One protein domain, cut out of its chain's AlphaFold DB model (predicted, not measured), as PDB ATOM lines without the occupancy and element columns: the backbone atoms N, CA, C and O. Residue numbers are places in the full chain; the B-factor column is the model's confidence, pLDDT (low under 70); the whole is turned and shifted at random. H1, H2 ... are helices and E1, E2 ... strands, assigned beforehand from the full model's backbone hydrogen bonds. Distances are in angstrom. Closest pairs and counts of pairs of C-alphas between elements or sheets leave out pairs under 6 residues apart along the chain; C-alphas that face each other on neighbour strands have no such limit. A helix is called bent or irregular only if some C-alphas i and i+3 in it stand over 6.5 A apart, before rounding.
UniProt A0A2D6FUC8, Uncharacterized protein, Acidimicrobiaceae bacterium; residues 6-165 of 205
ATOM      1  N   GLU A   6      30.973  11.243 -30.244       87.75
ATOM      2  CA  GLU A   6      30.929   9.838 -29.843       87.75
ATOM      3  C   GLU A   6      32.333   9.237 -29.908       87.75
ATOM      4  O   GLU A   6      32.957   9.182 -30.975       87.75
ATOM      5  N   ILE A   7      32.820   8.783 -28.755       89.06
ATOM      6  CA  ILE A   7      34.099   8.099 -28.607       89.06
ATOM      7  C   ILE A   7      33.837   6.709 -28.038       89.06
ATOM      8  O   ILE A   7      33.133   6.546 -27.042       89.06
ATOM      9  N   VAL A   8      34.421   5.695 -28.665       91.25
ATOM     10  CA  VAL A   8      34.284   4.308 -28.229       91.25
ATOM     11  C   VAL A   8      35.649   3.768 -27.839       91.25
ATOM     12  O   VAL A   8      36.613   3.877 -28.589       91.25
ATOM     13  N   VAL A   9      35.736   3.196 -26.646       92.12
ATOM     14  CA  VAL A   9      36.918   2.495 -26.155       92.12
ATOM     15  C   VAL A   9      36.713   1.013 -26.414       92.12
ATOM     16  O   VAL A   9      35.773   0.420 -25.886       92.12
ATOM     17  N   THR A  10      37.581   0.415 -27.224       91.00
ATOM     18  CA  THR A  10      37.473  -0.993 -27.614       91.00
ATOM     19  C   THR A  10      38.520  -1.812 -26.874       91.00
ATOM     20  O   THR A  10      39.704  -1.663 -27.174       91.00
ATOM     21  N   PRO A  11      38.126  -2.656 -25.899       87.81
ATOM     22  CA  PRO A  11      39.069  -3.508 -25.185       87.81
ATOM     23  C   PRO A  11      39.889  -4.359 -26.160       87.81
ATOM     24  O   PRO A  11      39.354  -4.896 -27.127       87.81
ATOM     25  N   THR A  12      41.188  -4.503 -25.897       86.12
ATOM     26  CA  THR A  12      42.099  -5.307 -26.733       86.12
ATOM     27  C   THR A  12      41.957  -6.818 -26.510       86.12
ATOM     28  O   THR A  12      42.562  -7.605 -27.234       86.12
ATOM     29  N   GLY A  13      41.152  -7.231 -25.529       85.06
ATOM     30  CA  GLY A  13      40.838  -8.622 -25.221       85.06
ATOM     31  C   GLY A  13      39.898  -8.749 -24.021       85.06
ATOM     32  O   GLY A  13      39.622  -7.771 -23.324       85.06
ATOM     33  N   ASP A  14      39.435  -9.970 -23.757       86.31
ATOM     34  CA  ASP A  14      38.477 -10.267 -22.677       86.31
ATOM     35  C   ASP A  14      39.140 -10.500 -21.310       86.31
ATOM     36  O   ASP A  14      38.461 -10.717 -20.309       86.31
ATOM     37  N   HIS A  15      40.473 -10.460 -21.246       91.12
ATOM     38  CA  HIS A  15      41.209 -10.712 -20.013       91.12
ATOM     39  C   HIS A  15      41.123  -9.514 -19.039       91.12
ATOM     40  O   HIS A  15      41.112  -8.358 -19.480       91.12
ATOM     41  N   PRO A  16      41.128  -9.741 -17.711       92.50
ATOM     42  CA  PRO A  16      40.870  -8.697 -16.716       92.50
ATOM     43  C   PRO A  16      41.770  -7.460 -16.827       92.50
ATOM     44  O   PRO A  16      41.274  -6.341 -16.714       92.50
ATOM     45  N   THR A  17      43.066  -7.609 -17.128       94.06
ATOM     46  CA  THR A  17      43.952  -6.445 -17.320       94.06
ATOM     47  C   THR A  17      43.474  -5.517 -18.448       94.06
ATOM     48  O   THR A  17      43.471  -4.297 -18.272       94.06
ATOM     49  N   ALA A  18      43.037  -6.055 -19.596       92.81
ATOM     50  CA  ALA A  18      42.517  -5.237 -20.698       92.81
ATOM     51  C   ALA A  18      41.199  -4.553 -20.320       92.81
ATOM     52  O   ALA A  18      40.965  -3.405 -20.698       92.81
ATOM     53  N   GLN A  19      40.374  -5.230 -19.524       93.69
ATOM     54  CA  GLN A  19      39.107  -4.710 -19.020       93.69
ATOM     55  C   GLN A  19      39.328  -3.523 -18.061       93.69
ATOM     56  O   GLN A  19      38.684  -2.484 -18.209       93.69
ATOM     57  N   VAL A  20      40.313  -3.603 -17.154       95.25
ATOM     58  CA  VAL A  20      40.705  -2.464 -16.298       95.25
ATOM     59  C   VAL A  20      41.273  -1.310 -17.125       95.25
ATOM     60  O   VAL A  20      40.926  -0.151 -16.891       95.25
ATOM     61  N   LEU A  21      42.120  -1.602 -18.118       95.12
ATOM     62  CA  LEU A  21      42.658  -0.574 -19.010       95.12
ATOM     63  C   LEU A  21      41.561   0.144 -19.800       95.12
ATOM     64  O   LEU A  21      41.651   1.358 -19.991       95.12
ATOM     65  N   ALA A  22      40.528  -0.573 -20.245       94.50
ATOM     66  CA  ALA A  22      39.390   0.024 -20.933       94.50
ATOM     67  C   ALA A  22      38.653   1.021 -20.033       94.50
ATOM     68  O   ALA A  22      38.381   2.145 -20.457       94.50
ATOM     69  N   THR A  23      38.422   0.666 -18.769       95.25
ATOM     70  CA  THR A  23      37.826   1.572 -17.779       95.25
ATOM     71  C   THR A  23      38.715   2.779 -17.494       95.25
ATOM     72  O   THR A  23      38.235   3.911 -17.482       95.25
ATOM     73  N   ALA A  24      40.023   2.569 -17.315       95.44
ATOM     74  CA  ALA A  24      40.974   3.660 -17.109       95.44
ATOM     75  C   ALA A  24      40.973   4.646 -18.284       95.44
ATOM     76  O   ALA A  24      40.929   5.862 -18.096       95.44
ATOM     77  N   THR A  25      40.953   4.100 -19.499       95.12
ATOM     78  CA  THR A  25      40.910   4.852 -20.750       95.12
ATOM     79  C   THR A  25      39.622   5.653 -20.886       95.12
ATOM     80  O   THR A  25      39.677   6.844 -21.193       95.12
ATOM     81  N   LEU A  26      38.472   5.034 -20.602       94.94
ATOM     82  CA  LEU A  26      37.184   5.723 -20.577       94.94
ATOM     83  C   LEU A  26      37.224   6.911 -19.611       94.94
ATOM     84  O   LEU A  26      36.911   8.025 -20.015       94.94
ATOM     85  N   LEU A  27      37.691   6.710 -18.376       94.31
ATOM     86  CA  LEU A  27      37.743   7.770 -17.361       94.31
ATOM     87  C   LEU A  27      38.711   8.902 -17.730       94.31
ATOM     88  O   LEU A  27      38.449  10.071 -17.438       94.31
ATOM     89  N   ALA A  28      39.836   8.573 -18.370       94.44
ATOM     90  CA  ALA A  28      40.777   9.569 -18.867       94.44
ATOM     91  C   ALA A  28      40.125  10.463 -19.937       94.44
ATOM     92  O   ALA A  28      40.226  11.690 -19.860       94.44
ATOM     93  N   LEU A  29      39.414   9.851 -20.891       93.12
ATOM     94  CA  LEU A  29      38.727  10.540 -21.984       93.12
ATOM     95  C   LEU A  29      37.519  11.351 -21.503       93.12
ATOM     96  O   LEU A  29      37.400  12.510 -21.888       93.12
ATOM     97  N   GLU A  30      36.670  10.788 -20.639       91.88
ATOM     98  CA  GLU A  30      35.505  11.488 -20.069       91.88
ATOM     99  C   GLU A  30      35.916  12.787 -19.378       91.88
ATOM    100  O   GLU A  30      35.255  13.816 -19.496       91.88
ATOM    101  N   TRP A  31      37.033  12.757 -18.659       90.19
ATOM    102  CA  TRP A  31      37.486  13.928 -17.926       90.19
ATOM    103  C   TRP A  31      38.186  14.952 -18.823       90.19
ATOM    104  O   TRP A  31      38.074  16.152 -18.586       90.19
ATOM    105  N   ALA A  32      38.898  14.503 -19.859       90.25
ATOM    106  CA  ALA A  32      39.525  15.401 -20.823       90.25
ATOM    107  C   ALA A  32      38.508  16.032 -21.798       90.25
ATOM    108  O   ALA A  32      38.715  17.161 -22.242       90.25
ATOM    109  N   ALA A  33      37.393  15.352 -22.088       87.31
ATOM    110  CA  ALA A  33      36.284  15.872 -22.885       87.31
ATOM    111  C   ALA A  33      34.918  15.563 -22.237       87.31
ATOM    112  O   ALA A  33      34.208  14.672 -22.703       87.31
ATOM    113  N   PRO A  34      34.476  16.359 -21.241       82.88
ATOM    114  CA  PRO A  34      33.169  16.182 -20.590       82.88
ATOM    115  C   PRO A  34      31.958  16.355 -21.527       82.88
ATOM    116  O   PRO A  34      30.834  16.019 -21.172       82.88
ATOM    117  N   TYR A  35      32.183  16.920 -22.714       79.44
ATOM    118  CA  TYR A  35      31.195  17.122 -23.776       79.44
ATOM    119  C   TYR A  35      31.126  15.949 -24.772       79.44
ATOM    120  O   TYR A  35      30.280  15.949 -25.672       79.44
ATOM    121  N   ALA A  36      32.045  14.985 -24.670       84.75
ATOM    122  CA  ALA A  36      32.051  13.781 -25.485       84.75
ATOM    123  C   ALA A  36      31.270  12.667 -24.782       84.75
ATOM    124  O   ALA A  36      31.363  12.489 -23.570       84.75
ATOM    125  N   ASN A  37      30.526  11.886 -25.561       88.50
ATOM    126  CA  ASN A  37      29.921  10.655 -25.079       88.50
ATOM    127  C   ASN A  37      30.938   9.523 -25.255       88.50
ATOM    128  O   ASN A  37      31.169   9.066 -26.378       88.50
ATOM    129  N   VAL A  38      31.569   9.113 -24.155       90.31
ATOM    130  CA  VAL A  38      32.584   8.055 -24.140       90.31
ATOM    131  C   VAL A  38      31.952   6.760 -23.647       90.31
ATOM    132  O   VAL A  38      31.349   6.719 -22.580       90.31
ATOM    133  N   THR A  39      32.093   5.677 -24.407       91.06
ATOM    134  CA  THR A  39      31.535   4.366 -24.036       91.06
ATOM    135  C   THR A  39      32.552   3.253 -24.249       91.06
ATOM    136  O   THR A  39      33.410   3.358 -25.121       91.06
ATOM    137  N   ILE A  40      32.472   2.177 -23.462       89.88
ATOM    138  CA  ILE A  40      33.235   0.949 -23.732       89.88
ATOM    139  C   ILE A  40      32.399   0.077 -24.666       89.88
ATOM    140  O   ILE A  40      31.247  -0.238 -24.361       89.88
ATOM    141  N   GLY A  41      32.963  -0.308 -25.807       86.25
ATOM    142  CA  GLY A  41      32.253  -1.095 -26.805       86.25
ATOM    143  C   GLY A  41      33.058  -1.351 -28.074       86.25
ATOM    144  O   GLY A  41      34.235  -1.019 -28.185       86.25
ATOM    145  N   HIS A  42      32.393  -1.956 -29.057       75.81
ATOM    146  CA  HIS A  42      33.038  -2.449 -30.280       75.81
ATOM    147  C   HIS A  42      32.661  -1.654 -31.538       75.81
ATOM    148  O   HIS A  42      33.259  -1.853 -32.589       75.81
ATOM    149  N   ASN A  43      31.677  -0.751 -31.446       70.31
ATOM    150  CA  ASN A  43      31.095  -0.069 -32.601       70.31
ATOM    151  C   ASN A  43      31.049   1.444 -32.371       70.31
ATOM    152  O   ASN A  43      30.236   1.912 -31.578       70.31
ATOM    153  N   GLY A  44      31.876   2.206 -33.092       66.81
ATOM    154  CA  GLY A  44      31.886   3.670 -33.038       66.81
ATOM    155  C   GLY A  44      32.652   4.311 -34.192       66.81
ATOM    156  O   GLY A  44      33.499   3.678 -34.818       66.81
ATOM    157  N   VAL A  45      32.354   5.582 -34.480       67.69
ATOM    158  CA  VAL A  45      33.036   6.358 -35.539       67.69
ATOM    159  C   VAL A  45      34.481   6.689 -35.149       67.69
ATOM    160  O   VAL A  45      35.361   6.667 -36.012       67.69
ATOM    161  N   SER A  46      34.712   6.951 -33.859       77.12
ATOM    162  CA  SER A  46      36.027   7.202 -33.261       77.12
ATOM    163  C   SER A  46      36.304   6.131 -32.208       77.12
ATOM    164  O   SER A  46      35.947   6.300 -31.042       77.12
ATOM    165  N   ALA A  47      36.877   5.006 -32.640       82.62
ATOM    166  CA  ALA A  47      37.257   3.906 -31.760       82.62
ATOM    167  C   ALA A  47      38.737   4.014 -31.360       82.62
ATOM    168  O   ALA A  47      39.591   4.233 -32.224       82.62
ATOM    169  N   PHE A  48      39.039   3.846 -30.072       85.50
ATOM    170  CA  PHE A  48      40.401   3.842 -29.536       85.50
ATOM    171  C   PHE A  48      40.677   2.569 -28.747       85.50
ATOM    172  O   PHE A  48      39.843   2.108 -27.966       85.50
ATOM    173  N   GLU A  49      41.884   2.044 -28.917       88.56
ATOM    174  CA  GLU A  49      42.397   0.962 -28.088       88.56
ATOM    175  C   GLU A  49      42.908   1.520 -26.746       88.56
ATOM    176  O   GLU A  49      43.553   2.578 -26.721       88.56
ATOM    177  N   PRO A  50      42.631   0.833 -25.623       89.81
ATOM    178  CA  PRO A  50      43.169   1.181 -24.321       89.81
ATOM    179  C   PRO A  50      44.695   1.243 -24.305       89.81
ATOM    180  O   PRO A  50      45.371   0.400 -24.893       89.81
ATOM    181  N   SER A  51      45.240   2.213 -23.569       92.81
ATOM    182  CA  SER A  51      46.687   2.405 -23.431       92.81
ATOM    183  C   SER A  51      47.127   2.340 -21.968       92.81
ATOM    184  O   SER A  51      46.444   2.903 -21.108       92.81
ATOM    185  N   PRO A  52      48.306   1.757 -21.669       93.00
ATOM    186  CA  PRO A  52      48.948   1.884 -20.361       93.00
ATOM    187  C   PRO A  52      49.172   3.337 -19.923       93.00
ATOM    188  O   PRO A  52      49.212   3.603 -18.730       93.00
ATOM    189  N   ASP A  53      49.271   4.290 -20.852       93.94
ATOM    190  CA  ASP A  53      49.427   5.714 -20.514       93.94
ATOM    191  C   ASP A  53      48.145   6.314 -19.910       93.94
ATOM    192  O   ASP A  53      48.187   7.312 -19.195       93.94
ATOM    193  N   ALA A  54      46.987   5.692 -20.159       93.88
ATOM    194  CA  ALA A  54      45.695   6.173 -19.685       93.88
ATOM    195  C   ALA A  54      45.355   5.718 -18.254       93.88
ATOM    196  O   ALA A  54      44.328   6.133 -17.715       93.88
ATOM    197  N   VAL A  55      46.201   4.898 -17.610       94.75
ATOM    198  CA  VAL A  55      45.939   4.320 -16.272       94.75
ATOM    199  C   VAL A  55      45.661   5.370 -15.197       94.75
ATOM    200  O   VAL A  55      44.867   5.125 -14.289       94.75
ATOM    201  N   GLY A  56      46.241   6.568 -15.337       92.69
ATOM    202  CA  GLY A  56      45.975   7.708 -14.457       92.69
ATOM    203  C   GLY A  56      44.498   8.119 -14.396       92.69
ATOM    204  O   GLY A  56      44.075   8.699 -13.398       92.69
ATOM    205  N   GLY A  57      43.675   7.748 -15.384       92.19
ATOM    206  CA  GLY A  57      42.225   7.951 -15.360       92.19
ATOM    207  C   GLY A  57      41.545   7.322 -14.138       92.19
ATOM    208  O   GLY A  57      40.628   7.917 -13.572       92.19
ATOM    209  N   LEU A  58      42.050   6.188 -13.633       93.56
ATOM    210  CA  LEU A  58      41.528   5.536 -12.419       93.56
ATOM    211  C   LEU A  58      41.707   6.393 -11.158       93.56
ATOM    212  O   LEU A  58      40.905   6.318 -10.222       93.56
ATOM    213  N   LEU A  59      42.736   7.244 -11.124       91.50
ATOM    214  CA  LEU A  59      42.998   8.145  -9.997       91.50
ATOM    215  C   LEU A  59      41.955   9.266  -9.895       91.50
ATOM    216  O   LEU A  59      41.873   9.923  -8.858       91.50
ATOM    217  N   ARG A  60      41.140   9.472 -10.939       88.38
ATOM    218  CA  ARG A  60      40.083  10.493 -10.982       88.38
ATOM    219  C   ARG A  60      38.772  10.045 -10.346       88.38
ATOM    220  O   ARG A  60      37.901  10.881 -10.116       88.38
ATOM    221  N   LEU A  61      38.625   8.756 -10.034       89.62
ATOM    222  CA  LEU A  61      37.481   8.262  -9.272       89.62
ATOM    223  C   LEU A  61      37.491   8.861  -7.858       89.62
ATOM    224  O   LEU A  61      38.520   8.852  -7.177       89.62
ATOM    225  N   SER A  62      36.334   9.355  -7.408       88.25
ATOM    226  CA  SER A  62      36.146   9.776  -6.017       88.25
ATOM    227  C   SER A  62      36.262   8.580  -5.071       88.25
ATOM    228  O   SER A  62      36.011   7.444  -5.470       88.25
ATOM    229  N   SER A  63      36.609   8.833  -3.807       87.25
ATOM    230  CA  SER A  63      36.692   7.784  -2.782       87.25
ATOM    231  C   SER A  63      35.384   6.999  -2.651       87.25
ATOM    232  O   SER A  63      35.423   5.778  -2.697       87.25
ATOM    233  N   ASP A  64      34.236   7.689  -2.615       90.31
ATOM    234  CA  ASP A  64      32.901   7.062  -2.593       90.31
ATOM    235  C   ASP A  64      32.686   6.121  -3.785       90.31
ATOM    236  O   ASP A  64      32.228   4.989  -3.636       90.31
ATOM    237  N   ARG A  65      33.064   6.558  -4.994       89.56
ATOM    238  CA  ARG A  65      32.880   5.745  -6.199       89.56
ATOM    239  C   ARG A  65      33.802   4.528  -6.204       89.56
ATOM    240  O   ARG A  65      33.369   3.477  -6.665       89.56
ATOM    241  N   LYS A  66      35.033   4.662  -5.697       90.12
ATOM    242  CA  LYS A  66      35.967   3.537  -5.532       90.12
ATOM    243  C   LYS A  66      35.412   2.518  -4.543       90.12
ATOM    244  O   LYS A  66      35.211   1.378  -4.933       90.12
ATOM    245  N   GLU A  67      35.037   2.951  -3.341       90.25
ATOM    246  CA  GLU A  67      34.486   2.079  -2.296       90.25
ATOM    247  C   GLU A  67      33.244   1.318  -2.784       90.25
ATOM    248  O   GLU A  67      33.146   0.098  -2.652       90.25
ATOM    249  N   ARG A  68      32.313   2.011  -3.448       92.44
ATOM    250  CA  ARG A  68      31.123   1.374  -4.030       92.44
ATOM    251  C   ARG A  68      31.472   0.350  -5.106       92.44
ATOM    252  O   ARG A  68      30.803  -0.679  -5.194       92.44
ATOM    253  N   LEU A  69      32.482   0.629  -5.930       92.19
ATOM    254  CA  LEU A  69      32.933  -0.285  -6.977       92.19
ATOM    255  C   LEU A  69      33.621  -1.519  -6.380       92.19
ATOM    256  O   LEU A  69      33.364  -2.629  -6.833       92.19
ATOM    257  N   GLU A  70      34.433  -1.341  -5.339       91.06
ATOM    258  CA  GLU A  70      35.084  -2.426  -4.599       91.06
ATOM    259  C   GLU A  70      34.052  -3.368  -3.966       91.06
ATOM    260  O   GLU A  70      34.125  -4.585  -4.148       91.06
ATOM    261  N   VAL A  71      33.043  -2.817  -3.280       90.00
ATOM    262  CA  VAL A  71      31.953  -3.598  -2.668       90.00
ATOM    263  C   VAL A  71      31.143  -4.343  -3.729       90.00
ATOM    264  O   VAL A  71      30.884  -5.540  -3.583       90.00
ATOM    265  N   ALA A  72      30.761  -3.659  -4.813       89.44
ATOM    266  CA  ALA A  72      30.001  -4.271  -5.899       89.44
ATOM    267  C   ALA A  72      30.780  -5.418  -6.554       89.44
ATOM    268  O   ALA A  72      30.226  -6.493  -6.781       89.44
ATOM    269  N   ALA A  73      32.074  -5.218  -6.799       88.94
ATOM    270  CA  ALA A  73      32.913  -6.210  -7.443       88.94
ATOM    271  C   ALA A  73      33.151  -7.435  -6.550       88.94
ATOM    272  O   ALA A  73      32.999  -8.562  -7.018       88.94
ATOM    273  N   ARG A  74      33.417  -7.240  -5.250       87.38
ATOM    274  CA  ARG A  74      33.513  -8.335  -4.265       87.38
ATOM    275  C   ARG A  74      32.227  -9.158  -4.202       87.38
ATOM    276  O   ARG A  74      32.282 -10.387  -4.211       87.38
ATOM    277  N   SER A  75      31.076  -8.484  -4.199       86.75
ATOM    278  CA  SER A  75      29.768  -9.143  -4.208       86.75
ATOM    279  C   SER A  75      29.522  -9.933  -5.498       86.75
ATOM    280  O   SER A  75      29.003 -11.047  -5.426       86.75
ATOM    281  N   ALA A  76      29.932  -9.406  -6.655       84.69
ATOM    282  CA  ALA A  76      29.733 -10.048  -7.955       84.69
ATOM    283  C   ALA A  76      30.462 -11.396  -8.083       84.69
ATOM    284  O   ALA A  76      29.938 -12.314  -8.712       84.69
ATOM    285  N   ILE A  77      31.636 -11.535  -7.460       82.06
ATOM    286  CA  ILE A  77      32.424 -12.777  -7.496       82.06
ATOM    287  C   ILE A  77      32.373 -13.590  -6.195       82.06
ATOM    288  O   ILE A  77      33.114 -14.559  -6.058       82.06
ATOM    289  N   GLN A  78      31.493 -13.215  -5.258       80.19
ATOM    290  CA  GLN A  78      31.282 -13.901  -3.974       80.19
ATOM    291  C   GLN A  78      32.572 -14.102  -3.157       80.19
ATOM    292  O   GLN A  78      32.737 -15.117  -2.481       80.19
ATOM    293  N   ILE A  79      33.499 -13.139  -3.206       73.19
ATOM    294  CA  ILE A  79      34.703 -13.185  -2.369       73.19
ATOM    295  C   ILE A  79      34.374 -12.628  -0.984       73.19
ATOM    296  O   ILE A  79      34.154 -11.427  -0.820       73.19
ATOM    297  N   GLU A  80      34.393 -13.512   0.014       68.44
ATOM    298  CA  GLU A  80      34.307 -13.157   1.438       68.44
ATOM    299  C   GLU A  80      35.681 -12.822   2.050       68.44
ATOM    300  O   GLU A  80      35.751 -12.280   3.154       68.44
ATOM    301  N   GLU A  81      36.780 -13.120   1.348       68.94
ATOM    302  CA  GLU A  81      38.136 -12.851   1.835       68.94
ATOM    303  C   GLU A  81      38.396 -11.350   1.976       68.94
ATOM    304  O   GLU A  81      38.148 -10.555   1.066       68.94
ATOM    305  N   THR A  82      38.949 -10.948   3.119       69.25
ATOM    306  CA  THR A  82      39.305  -9.549   3.383       69.25
ATOM    307  C   THR A  82      40.470  -9.081   2.511       69.25
ATOM    308  O   THR A  82      40.441  -7.958   2.006       69.25
ATOM    309  N   GLU A  83      41.454  -9.949   2.270       83.75
ATOM    310  CA  GLU A  83      42.632  -9.651   1.451       83.75
ATOM    311  C   GLU A  83      42.508 -10.276   0.062       83.75
ATOM    312  O   GLU A  83      42.319 -11.480  -0.063       83.75
ATOM    313  N   ILE A  84      42.649  -9.461  -0.985       87.56
ATOM    314  CA  ILE A  84      42.632  -9.931  -2.375       87.56
ATOM    315  C   ILE A  84      44.048  -9.815  -2.932       87.56
ATOM    316  O   ILE A  84      44.592  -8.714  -3.035       87.56
ATOM    317  N   GLN A  85      44.642 -10.947  -3.305       91.38
ATOM    318  CA  GLN A  85      45.959 -11.001  -3.937       91.38
ATOM    319  C   GLN A  85      45.815 -11.371  -5.409       91.38
ATOM    320  O   GLN A  85      45.464 -12.505  -5.750       91.38
ATOM    321  N   ILE A  86      46.106 -10.414  -6.285       93.25
ATOM    322  CA  ILE A  86      45.980 -10.590  -7.728       93.25
ATOM    323  C   ILE A  86      47.357 -10.889  -8.319       93.25
ATOM    324  O   ILE A  86      48.302 -10.114  -8.174       93.25
ATOM    325  N   THR A  87      47.468 -12.011  -9.024       93.88
ATOM    326  CA  THR A  87      48.648 -12.363  -9.822       93.88
ATOM    327  C   THR A  87      48.261 -12.406 -11.288       93.88
ATOM    328  O   THR A  87      47.357 -13.147 -11.669       93.88
ATOM    329  N   GLU A  88      48.943 -11.604 -12.098       95.94
ATOM    330  CA  GLU A  88      48.723 -11.523 -13.536       95.94
ATOM    331  C   GLU A  88      49.535 -12.597 -14.277       95.94
ATOM    332  O   GLU A  88      50.728 -12.772 -14.013       95.94
ATOM    333  N   SER A  89      48.921 -13.297 -15.229       93.38
ATOM    334  CA  SER A  89      49.590 -14.195 -16.176       93.38
ATOM    335  C   SER A  89      50.154 -13.434 -17.386       93.38
ATOM    336  O   SER A  89      49.889 -12.252 -17.597       93.38
ATOM    337  N   SER A  90      50.967 -14.097 -18.214       92.19
ATOM    338  CA  SER A  90      51.631 -13.461 -19.366       92.19
ATOM    339  C   SER A  90      50.679 -12.984 -20.473       92.19
ATOM    340  O   SER A  90      51.088 -12.206 -21.328       92.19
ATOM    341  N   ASP A  91      49.433 -13.454 -20.474       89.88
ATOM    342  CA  ASP A  91      48.349 -13.035 -21.368       89.88
ATOM    343  C   ASP A  91      47.435 -11.957 -20.751       89.88
ATOM    344  O   ASP A  91      46.439 -11.577 -21.358       89.88
ATOM    345  N   GLY A  92      47.753 -11.454 -19.551       89.25
ATOM    346  CA  GLY A  92      46.945 -10.454 -18.847       89.25
ATOM    347  C   GLY A  92      45.707 -11.018 -18.137       89.25
ATOM    348  O   GLY A  92      44.849 -10.244 -17.694       89.25
ATOM    349  N   GLY A  93      45.600 -12.348 -18.047       92.69
ATOM    350  CA  GLY A  93      44.689 -13.055 -17.150       92.69
ATOM    351  C   GLY A  93      45.077 -12.865 -15.681       92.69
ATOM    352  O   GLY A  93      46.216 -12.521 -15.374       92.69
ATOM    353  N   TRP A  94      44.139 -13.083 -14.759       93.44
ATOM    354  CA  TRP A  94      44.407 -13.072 -13.315       93.44
ATOM    355  C   TRP A  94      44.174 -14.462 -12.717       93.44
ATOM    356  O   TRP A  94      43.461 -15.281 -13.290       93.44
ATOM    357  N   ASN A  95      44.698 -14.709 -11.516       90.50
ATOM    358  CA  ASN A  95      44.370 -15.869 -10.669       90.50
ATOM    359  C   ASN A  95      42.925 -15.858 -10.106       90.50
ATOM    360  O   ASN A  95      42.621 -16.587  -9.165       90.50
ATOM    361  N   LEU A  96      42.057 -15.022 -10.671       84.19
ATOM    362  CA  LEU A  96      40.645 -14.817 -10.349       84.19
ATOM    363  C   LEU A  96      39.798 -15.171 -11.592       84.19
ATOM    364  O   LEU A  96      40.376 -15.474 -12.639       84.19
ATOM    365  N   PRO A  97      38.449 -15.167 -11.526       76.69
ATOM    366  CA  PRO A  97      37.615 -15.475 -12.688       76.69
ATOM    367  C   PRO A  97      38.035 -14.698 -13.945       76.69
ATOM    368  O   PRO A  97      38.309 -13.502 -13.892       76.69
ATOM    369  N   THR A  98      38.100 -15.394 -15.082       67.38
ATOM    370  CA  THR A  98      38.709 -14.884 -16.321       67.38
ATOM    371  C   THR A  98      37.783 -14.017 -17.172       67.38
ATOM    372  O   THR A  98      38.275 -13.310 -18.043       67.38
ATOM    373  N   GLN A  99      36.469 -14.046 -16.929       78.94
ATOM    374  CA  GLN A  99      35.472 -13.241 -17.642       78.94
ATOM    375  C   GLN A  99      34.847 -12.235 -16.681       78.94
ATOM    376  O   GLN A  99      33.841 -12.511 -16.029       78.94
ATOM    377  N   LEU A 100      35.485 -11.076 -16.577       85.50
ATOM    378  CA  LEU A 100      35.019  -9.958 -15.772       85.50
ATOM    379  C   LEU A 100      34.668  -8.816 -16.716       85.50
ATOM    380  O   LEU A 100      35.457  -8.482 -17.597       85.50
ATOM    381  N   ASP A 101      33.500  -8.208 -16.534       90.31
ATOM    382  CA  ASP A 101      33.195  -6.963 -17.235       90.31
ATOM    383  C   ASP A 101      34.156  -5.834 -16.784       90.31
ATOM    384  O   ASP A 101      34.741  -5.923 -15.693       90.31
ATOM    385  N   PRO A 102      34.317  -4.757 -17.580       92.38
ATOM    386  CA  PRO A 102      35.254  -3.670 -17.289       92.38
ATOM    387  C   PRO A 102      35.158  -3.100 -15.874       92.38
ATOM    388  O   PRO A 102      36.180  -2.831 -15.233       92.38
ATOM    389  N   TRP A 103      33.939  -2.916 -15.369       93.38
ATOM    390  CA  TRP A 103      33.708  -2.277 -14.081       93.38
ATOM    391  C   TRP A 103      33.963  -3.242 -12.928       93.38
ATOM    392  O   TRP A 103      34.622  -2.851 -11.964       93.38
ATOM    393  N   THR A 104      33.545  -4.505 -13.047       92.31
ATOM    394  CA  THR A 104      33.863  -5.534 -12.044       92.31
ATOM    395  C   THR A 104      35.369  -5.783 -11.963       92.31
ATOM    396  O   THR A 104      35.922  -5.773 -10.864       92.31
ATOM    397  N   ALA A 105      36.068  -5.910 -13.098       93.44
ATOM    398  CA  ALA A 105      37.526  -6.048 -13.114       93.44
ATOM    399  C   ALA A 105      38.209  -4.861 -12.417       93.44
ATOM    400  O   ALA A 105      39.100  -5.041 -11.588       93.44
ATOM    401  N   THR A 106      37.744  -3.640 -12.695       94.56
ATOM    402  CA  THR A 106      38.287  -2.423 -12.078       94.56
ATOM    403  C   THR A 106      38.038  -2.379 -10.573       94.56
ATOM    404  O   THR A 106      38.939  -2.016  -9.821       94.56
ATOM    405  N   GLY A 107      36.850  -2.776 -10.112       93.00
ATOM    406  CA  GLY A 107      36.546  -2.840  -8.682       93.00
ATOM    407  C   GLY A 107      37.409  -3.853  -7.939       93.00
ATOM    408  O   GLY A 107      37.920  -3.540  -6.870       93.00
ATOM    409  N   LEU A 108      37.640  -5.031  -8.527       92.06
ATOM    410  CA  LEU A 108      38.541  -6.035  -7.951       92.06
ATOM    411  C   LEU A 108      39.986  -5.562  -7.908       92.06
ATOM    412  O   LEU A 108      40.658  -5.773  -6.904       92.06
ATOM    413  N   PHE A 109      40.443  -4.902  -8.971       94.00
ATOM    414  CA  PHE A 109      41.771  -4.307  -9.007       94.00
ATOM    415  C   PHE A 109      41.963  -3.285  -7.887       94.00
ATOM    416  O   PHE A 109      42.959  -3.351  -7.179       94.00
ATOM    417  N   LEU A 110      41.008  -2.370  -7.696       91.88
ATOM    418  CA  LEU A 110      41.081  -1.357  -6.637       91.88
ATOM    419  C   LEU A 110      40.976  -1.964  -5.231       91.88
ATOM    420  O   LEU A 110      41.628  -1.479  -4.314       91.88
ATOM    421  N   ALA A 111      40.212  -3.049  -5.079       89.94
ATOM    422  CA  ALA A 111      40.072  -3.782  -3.824       89.94
ATOM    423  C   ALA A 111      41.283  -4.675  -3.491       89.94
ATOM    424  O   ALA A 111      41.312  -5.279  -2.411       89.94
ATOM    425  N   ALA A 112      42.234  -4.820  -4.420       90.88
ATOM    426  CA  ALA A 112      43.383  -5.696  -4.275       90.88
ATOM    427  C   ALA A 112      44.352  -5.165  -3.221       90.88
ATOM    428  O   ALA A 112      44.825  -4.033  -3.284       90.88
ATOM    429  N   SER A 113      44.707  -6.026  -2.272       89.19
ATOM    430  CA  SER A 113      45.759  -5.752  -1.296       89.19
ATOM    431  C   SER A 113      47.137  -5.813  -1.953       89.19
ATOM    432  O   SER A 113      48.034  -5.052  -1.598       89.19
ATOM    433  N   THR A 114      47.311  -6.714  -2.924       91.00
ATOM    434  CA  THR A 114      48.538  -6.831  -3.716       91.00
ATOM    435  C   THR A 114      48.224  -7.143  -5.176       91.00
ATOM    436  O   THR A 114      47.284  -7.875  -5.488       91.00
ATOM    437  N   PHE A 115      49.051  -6.604  -6.077       94.50
ATOM    438  CA  PHE A 115      49.022  -6.927  -7.500       94.50
ATOM    439  C   PHE A 115      50.430  -7.249  -8.010       94.50
ATOM    440  O   PHE A 115      51.344  -6.418  -7.934       94.50
ATOM    441  N   THR A 116      50.599  -8.462  -8.535       95.31
ATOM    442  CA  THR A 116      51.847  -8.950  -9.131       95.31
ATOM    443  C   THR A 116      51.693  -8.989 -10.652       95.31
ATOM    444  O   THR A 116      51.089  -9.931 -11.166       95.31
ATOM    445  N   PRO A 117      52.200  -7.979 -11.377       95.19
ATOM    446  CA  PRO A 117      52.057  -7.893 -12.822       95.19
ATOM    447  C   PRO A 117      53.073  -8.773 -13.554       95.19
ATOM    448  O   PRO A 117      54.212  -8.928 -13.108       95.19
ATOM    449  N   SER A 118      52.671  -9.258 -14.725       94.38
ATOM    450  CA  SER A 118      53.507  -9.990 -15.687       94.38
ATOM    451  C   SER A 118      53.539  -9.318 -17.064       94.38
ATOM    452  O   SER A 118      54.383  -9.659 -17.891       94.38
ATOM    453  N   THR A 119      52.654  -8.347 -17.320       94.25
ATOM    454  CA  THR A 119      52.599  -7.577 -18.570       94.25
ATOM    455  C   THR A 119      53.014  -6.115 -18.358       94.25
ATOM    456  O   THR A 119      53.046  -5.607 -17.235       94.25
ATOM    457  N   SER A 120      53.328  -5.393 -19.441       92.62
ATOM    458  CA  SER A 120      53.601  -3.946 -19.377       92.62
ATOM    459  C   SER A 120      52.367  -3.140 -18.950       92.62
ATOM    460  O   SER A 120      52.488  -2.173 -18.198       92.62
ATOM    461  N   ALA A 121      51.181  -3.573 -19.383       92.94
ATOM    462  CA  ALA A 121      49.891  -3.044 -18.959       92.94
ATOM    463  C   ALA A 121      49.673  -3.227 -17.452       92.94
ATOM    464  O   ALA A 121      49.377  -2.262 -16.748       92.94
ATOM    465  N   GLY A 122      49.900  -4.439 -16.942       94.00
ATOM    466  CA  GLY A 122      49.855  -4.722 -15.512       94.00
ATOM    467  C   GLY A 122      50.880  -3.896 -14.736       94.00
ATOM    468  O   GLY A 122      50.560  -3.318 -13.701       94.00
ATOM    469  N   ALA A 123      52.105  -3.749 -15.241       94.19
ATOM    470  CA  ALA A 123      53.115  -2.923 -14.583       94.19
ATOM    471  C   ALA A 123      52.688  -1.448 -14.472       94.19
ATOM    472  O   ALA A 123      52.965  -0.809 -13.458       94.19
ATOM    473  N   ALA A 124      51.992  -0.910 -15.479       93.50
ATOM    474  CA  ALA A 124      51.418   0.432 -15.422       93.50
ATOM    475  C   ALA A 124      50.265   0.523 -14.411       93.50
ATOM    476  O   ALA A 124      50.233   1.460 -13.615       93.50
ATOM    477  N   LEU A 125      49.370  -0.471 -14.389       94.19
ATOM    478  CA  LEU A 125      48.288  -0.545 -13.409       94.19
ATOM    479  C   LEU A 125      48.826  -0.623 -11.983       94.19
ATOM    480  O   LEU A 125      48.372   0.137 -11.138       94.19
ATOM    481  N   LYS A 126      49.846  -1.442 -11.707       94.31
ATOM    482  CA  LYS A 126      50.439  -1.566 -10.366       94.31
ATOM    483  C   LYS A 126      50.803  -0.211  -9.750       94.31
ATOM    484  O   LYS A 126      50.535   0.009  -8.573       94.31
ATOM    485  N   LYS A 127      51.317   0.726 -10.556       91.94
ATOM    486  CA  LYS A 127      51.654   2.083 -10.095       91.94
ATOM    487  C   LYS A 127      50.459   2.820  -9.476       91.94
ATOM    488  O   LYS A 127      50.665   3.680  -8.633       91.94
ATOM    489  N   ILE A 128      49.229   2.494  -9.876       91.31
ATOM    490  CA  ILE A 128      47.991   3.065  -9.328       91.31
ATOM    491  C   ILE A 128      47.737   2.587  -7.897       91.31
ATOM    492  O   ILE A 128      47.284   3.382  -7.079       91.31
ATOM    493  N   LEU A 129      48.038   1.322  -7.584       86.50
ATOM    494  CA  LEU A 129      47.882   0.772  -6.230       86.50
ATOM    495  C   LEU A 129      48.981   1.250  -5.281       86.50
ATOM    496  O   LEU A 129      48.725   1.460  -4.100       86.50
ATOM    497  N   ASP A 130      50.186   1.486  -5.802       84.56
ATOM    498  CA  ASP A 130      51.309   2.005  -5.011       84.56
ATOM    499  C   ASP A 130      51.109   3.487  -4.598       84.56
ATOM    500  O   ASP A 130      51.809   4.011  -3.724       84.56
ATOM    501  N   VAL A 131      50.134   4.185  -5.196       81.94
ATOM    502  CA  VAL A 131      49.800   5.574  -4.864       81.94
ATOM    503  C   VAL A 131      48.979   5.652  -3.577       81.94
ATOM    504  O   VAL A 131      47.820   5.259  -3.510       81.94
ATOM    505  N   THR A 132      49.559   6.284  -2.558       69.56
ATOM    506  CA  THR A 132      48.924   6.465  -1.241       69.56
ATOM    507  C   THR A 132      48.218   7.810  -1.060       69.56
ATOM    508  O   THR A 132      47.286   7.913  -0.263       69.56
ATOM    509  N   LYS A 133      48.650   8.869  -1.762       75.88
ATOM    510  CA  LYS A 133      48.113  10.237  -1.609       75.88
ATOM    511  C   LYS A 133      48.025  10.980  -2.934       75.88
ATOM    512  O   LYS A 133      48.874  10.825  -3.809       75.88
ATOM    513  N   ARG A 134      47.040  11.878  -3.036       69.69
ATOM    514  CA  ARG A 134      46.821  12.710  -4.230       69.69
ATOM    515  C   ARG A 134      47.974  13.681  -4.518       69.69
ATOM    516  O   ARG A 134      48.241  13.969  -5.674       69.69
ATOM    517  N   GLU A 135      48.652  14.143  -3.471       77.75
ATOM    518  CA  GLU A 135      49.761  15.107  -3.540       77.75
ATOM    519  C   GLU A 135      51.124  14.456  -3.830       77.75
ATOM    520  O   GLU A 135      52.124  15.155  -3.965       77.75
ATOM    521  N   ASN A 136      51.194  13.121  -3.904       85.44
ATOM    522  CA  ASN A 136      52.438  12.434  -4.241       85.44
ATOM    523  C   ASN A 136      52.854  12.820  -5.681       85.44
ATOM    524  O   ASN A 136      52.018  12.712  -6.584       85.44
ATOM    525  N   PRO A 137      54.119  13.223  -5.923       86.56
ATOM    526  CA  PRO A 137      54.633  13.498  -7.267       86.56
ATOM    527  C   PRO A 137      54.311  12.408  -8.295       86.56
ATOM    528  O   PRO A 137      53.965  12.723  -9.428       86.56
ATOM    529  N   GLN A 138      54.329  11.136  -7.888       87.31
ATOM    530  CA  GLN A 138      53.975  10.011  -8.761       87.31
ATOM    531  C   GLN A 138      52.509  10.055  -9.216       87.31
ATOM    532  O   GLN A 138      52.201   9.727 -10.358       87.31
ATOM    533  N   THR A 139      51.592  10.481  -8.345       88.94
ATOM    534  CA  THR A 139      50.174  10.662  -8.689       88.94
ATOM    535  C   THR A 139      50.011  11.753  -9.734       88.94
ATOM    536  O   THR A 139      49.246  11.583 -10.681       88.94
ATOM    537  N   ILE A 140      50.716  12.873  -9.552       89.56
ATOM    538  CA  ILE A 140      50.675  14.011 -10.475       89.56
ATOM    539  C   ILE A 140      51.204  13.575 -11.842       89.56
ATOM    540  O   ILE A 140      50.500  13.750 -12.829       89.56
ATOM    541  N   GLU A 141      52.356  12.905 -11.886       91.81
ATOM    542  CA  GLU A 141      52.953  12.395 -13.126       91.81
ATOM    543  C   GLU A 141      52.007  11.436 -13.874       91.81
ATOM    544  O   GLU A 141      51.809  11.564 -15.080       91.81
ATOM    545  N   LEU A 142      51.357  10.506 -13.163       93.06
ATOM    546  CA  LEU A 142      50.387   9.584 -13.767       93.06
ATOM    547  C   LEU A 142      49.136  10.304 -14.293       93.06
ATOM    548  O   LEU A 142      48.595   9.925 -15.333       93.06
ATOM    549  N   LEU A 143      48.661  11.330 -13.581       93.06
ATOM    550  CA  LEU A 143      47.525  12.148 -14.006       93.06
ATOM    551  C   LEU A 143      47.862  13.009 -15.228       93.06
ATOM    552  O   LEU A 143      47.021  13.133 -16.117       93.06
ATOM    553  N   GLU A 144      49.061  13.589 -15.275       93.38
ATOM    554  CA  GLU A 144      49.561  14.378 -16.406       93.38
ATOM    555  C   GLU A 144      49.746  13.502 -17.643       93.38
ATOM    556  O   GLU A 144      49.191  13.815 -18.694       93.38
ATOM    557  N   LEU A 145      50.409  12.349 -17.504       94.69
ATOM    558  CA  LEU A 145      50.581  11.388 -18.596       94.69
ATOM    559  C   LEU A 145      49.230  10.956 -19.186       94.69
ATOM    560  O   LEU A 145      49.046  10.943 -20.405       94.69
ATOM    561  N   SER A 146      48.265  10.651 -18.315       94.88
ATOM    562  CA  SER A 146      46.913  10.267 -18.719       94.88
ATOM    563  C   SER A 146      46.156  11.410 -19.400       94.88
ATOM    564  O   SER A 146      45.463  11.169 -20.391       94.88
ATOM    565  N   GLN A 147      46.305  12.647 -18.917       94.06
ATOM    566  CA  GLN A 147      45.703  13.833 -19.529       94.06
ATOM    567  C   GLN A 147      46.289  14.102 -20.919       94.06
ATOM    568  O   GLN A 147      45.533  14.280 -21.873       94.06
ATOM    569  N   ASP A 148      47.615  14.089 -21.049       95.44
ATOM    570  CA  ASP A 148      48.316  14.316 -22.314       95.44
ATOM    571  C   ASP A 148      47.951  13.261 -23.356       95.44
ATOM    572  O   ASP A 148      47.752  13.568 -24.536       95.44
ATOM    573  N   TRP A 149      47.851  12.002 -22.927       95.56
ATOM    574  CA  TRP A 149      47.382  10.924 -23.783       95.56
ATOM    575  C   TRP A 149      45.932  11.157 -24.232       95.56
ATOM    576  O   TRP A 149      45.646  11.060 -25.429       95.56
ATOM    577  N   ALA A 150      45.032  11.508 -23.306       94.56
ATOM    578  CA  ALA A 150      43.613  11.696 -23.596       94.56
ATOM    579  C   ALA A 150      43.371  12.867 -24.560       94.56
ATOM    580  O   ALA A 150      42.637  12.709 -25.535       94.56
ATOM    581  N   LEU A 151      44.045  14.005 -24.352       94.00
ATOM    582  CA  LEU A 151      43.963  15.169 -25.241       94.00
ATOM    583  C   LEU A 151      44.380  14.813 -26.675       94.00
ATOM    584  O   LEU A 151      43.661  15.131 -27.619       94.00
ATOM    585  N   LYS A 152      45.471  14.054 -26.843       94.31
ATOM    586  CA  LYS A 152      45.907  13.579 -28.169       94.31
ATOM    587  C   LYS A 152      44.865  12.687 -28.846       94.31
ATOM    588  O   LYS A 152      44.719  12.756 -30.066       94.31
ATOM    589  N   GLN A 153      44.160  11.832 -28.100       93.25
ATOM    590  CA  GLN A 153      43.098  11.007 -28.687       93.25
ATOM    591  C   GLN A 153      41.860  11.833 -29.041       93.25
ATOM    592  O   GLN A 153      41.283  11.627 -30.107       93.25
ATOM    593  N   ILE A 154      41.479  12.801 -28.207       91.56
ATOM    594  CA  ILE A 154      40.360  13.708 -28.494       91.56
ATOM    595  C   ILE A 154      40.640  14.521 -29.760       91.56
ATOM    596  O   ILE A 154      39.788  14.566 -30.646       91.56
ATOM    597  N   ASP A 155      41.846  15.070 -29.912       91.38
ATOM    598  CA  ASP A 155      42.243  15.783 -31.131       91.38
ATOM    599  C   ASP A 155      42.110  14.892 -32.374       91.38
ATOM    600  O   ASP A 155      41.574  15.316 -33.402       91.38
ATOM    601  N   ARG A 156      42.529  13.624 -32.281       90.19
ATOM    602  CA  ARG A 156      42.359  12.638 -33.364       90.19
ATOM    603  C   ARG A 156      40.889  12.330 -33.648       90.19
ATOM    604  O   ARG A 156      40.517  12.209 -34.817       90.19
ATOM    605  N   ALA A 157      40.053  12.211 -32.616       88.50
ATOM    606  CA  ALA A 157      38.613  12.002 -32.768       88.50
ATOM    607  C   ALA A 157      37.976  13.184 -33.510       88.50
ATOM    608  O   ALA A 157      37.275  12.988 -34.503       88.50
ATOM    609  N   ILE A 158      38.285  14.412 -33.087       88.06
ATOM    610  CA  ILE A 158      37.793  15.644 -33.709       88.06
ATOM    611  C   ILE A 158      38.248  15.719 -35.166       88.06
ATOM    612  O   ILE A 158      37.419  15.954 -36.040       88.06
ATOM    613  N   GLN A 159      39.525  15.465 -35.466       88.12
ATOM    614  CA  GLN A 159      40.028  15.441 -36.846       88.12
ATOM    615  C   GLN A 159      39.311  14.391 -37.706       88.12
ATOM    616  O   GLN A 159      38.935  14.661 -38.850       88.12
ATOM    617  N   THR A 160      39.067  13.204 -37.147       86.31
ATOM    618  CA  THR A 160      38.356  12.120 -37.835       86.31
ATOM    619  C   THR A 160      36.925  12.535 -38.160       86.31
ATOM    620  O   THR A 160      36.501  12.434 -39.316       86.31
ATOM    621  N   VAL A 161      36.196  13.078 -37.185       84.81
ATOM    622  CA  VAL A 161      34.834  13.580 -37.391       84.81
ATOM    623  C   VAL A 161      34.826  14.770 -38.352       84.81
ATOM    624  O   VAL A 161      33.984  14.810 -39.242       84.81
ATOM    625  N   ALA A 162      35.793  15.685 -38.271       84.31
ATOM    626  CA  ALA A 162      35.906  16.836 -39.169       84.31
ATOM    627  C   ALA A 162      36.059  16.403 -40.628       84.31
ATOM    628  O   ALA A 162      35.425  16.970 -41.516       84.31
ATOM    629  N   SER A 163      36.878  15.376 -40.870       85.12
ATOM    630  CA  SER A 163      37.130  14.856 -42.214       85.12
ATOM    631  C   SER A 163      35.920  14.138 -42.820       85.12
ATOM    632  O   SER A 163      35.715  14.193 -44.031       85.12
ATOM    633  N   ARG A 164      35.100  13.478 -41.991       83.94
ATOM    634  CA  ARG A 164      33.967  12.656 -42.449       83.94
ATOM    635  C   ARG A 164      32.636  13.407 -42.427       83.94
ATOM    636  O   ARG A 164      31.802  13.203 -43.305       83.94
ATOM    637  N   GLN A 165      32.419  14.241 -41.415       82.00
ATOM    638  CA  GLN A 165      31.151  14.906 -41.104       82.00
ATOM    639  C   GLN A 165      31.387  16.324 -40.534       82.00
ATOM    640  O   GLN A 165      31.011  16.618 -39.399       82.00
TER     641      GLN A 165
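This is residues 6 to 165 of the 205 residues of an uncharacterized protein of Acidimicrobiaceae bacterium (UniProt A0A2D6FUC8). A knot of crossed helices has H1 at its middle, with H2, H4, H5 and the long helix H6 round it and H3 packed on H4. A small sheet, E2 E1 E3, lies on one side of this core with H1 and H6 over one of its faces, and a pair of short strands, E4 and E5, lies on the opposite side; H6 crosses H1 and H2 and runs on past the larger sheet. The printed part has 160 residues with six named helices and five named strands, in the order E1 H1 E2 E3 H2 H3 E4 H4 E5 H5 H6, and its class is mostly helix. Both sheets, E2 E1 E3 and E4 E5, are parallel. The whole is compact, with a radius of gyration of the C-alphas of 15.4 A and spans of 51 by 34 by 29 A.

Find C-alpha 6 at (30.929, 9.838, -29.843); there E1 begins, residues 6 to 9. Go on to C-alpha 16 at (40.870, -8.697, -16.716), from where H1, residues 16 to 32, runs 24.5 A. Next come E2, residues 36 to 40, 13.0 A long, and E3, residues 46 to 48. H2 holds residues 52 to 60 and is irregular: C-alphas 53 and 56 are 7.3 A apart. H3 follows as residues 63 to 76, 19.8 A long. Further on you meet E4, residues 85 to 87, H4, residues 102 to 110, E5, residues 114 to 116, and H5, residues 120 to 129, 15.1 A long. H6, residues 137 to 164, is the longest helix, 40.8 A, and ends at C-alpha 164 at (33.967, 12.656, -42.449).

Start at H1, the hub, which touches four other helices. It touches H2 at a steep tilt of 66 degrees, the same way, closest at the C-alphas of Ala 28 and Gly 57, 4.1 A. With residues 16 to 23 alone it touches H4, about perpendicular at 82 degrees; the C-alphas of Gln 19 and Pro 102 are closest, 4.4 A. With residues 17 to 21 alone it touches H5, closest at the C-alphas of Thr 17 and Gly 122, 6.4 A. H6 touches H1 about perpendicular at 76 degrees, closest at the C-alphas of Leu 29 and Ala 150, 5.3 A. H2 and H5 touch at a shallow tilt of 20 degrees, the same way, and the C-alphas of Pro 52 and Ala 121 come to 5.2 A. H3 touches H4, with the C-alphas of Glu 70 and Gly 107 4.4 A apart, and is apart from H1. Look next at the sheet: H1 and H6 are on the same face, making two layers, helices on one face of a sheet. H1, at a height over the sheet of 8.3 A, runs along the strands; H6, at 9.0 A, runs slantwise to them, at 50 degrees to E1 on the local plane. N 9 and O 39 are within hydrogen-bond range at 2.8 A, as are N 48 and O 8 at 2.8 A. In the other sheet N 86 and O 114 are 2.9 A apart. E1, H1, E2 and E4, H4, E5 are strand-helix-strand units, two parallel neighbour strands with a helix between, each with a right-handed crossover. Every O i to N i+4 pair is within hydrogen-bond range in H1, H3, H4 and H6; H5 has 3 of 6, and H2 has 0 of 5 but 5 of 6 O i to N i+3 pairs.

The C-alphas of Glu 81 and Ser 163 are the two farthest apart, 52.0 A. The printed part has no cut. The link from E4 to H4, residues 88 to 101, is long. The mean pLDDT of the printed part is 88.7; look for values under 70 at residues 44 to 45, 80 to 82, 98, 132 and 134.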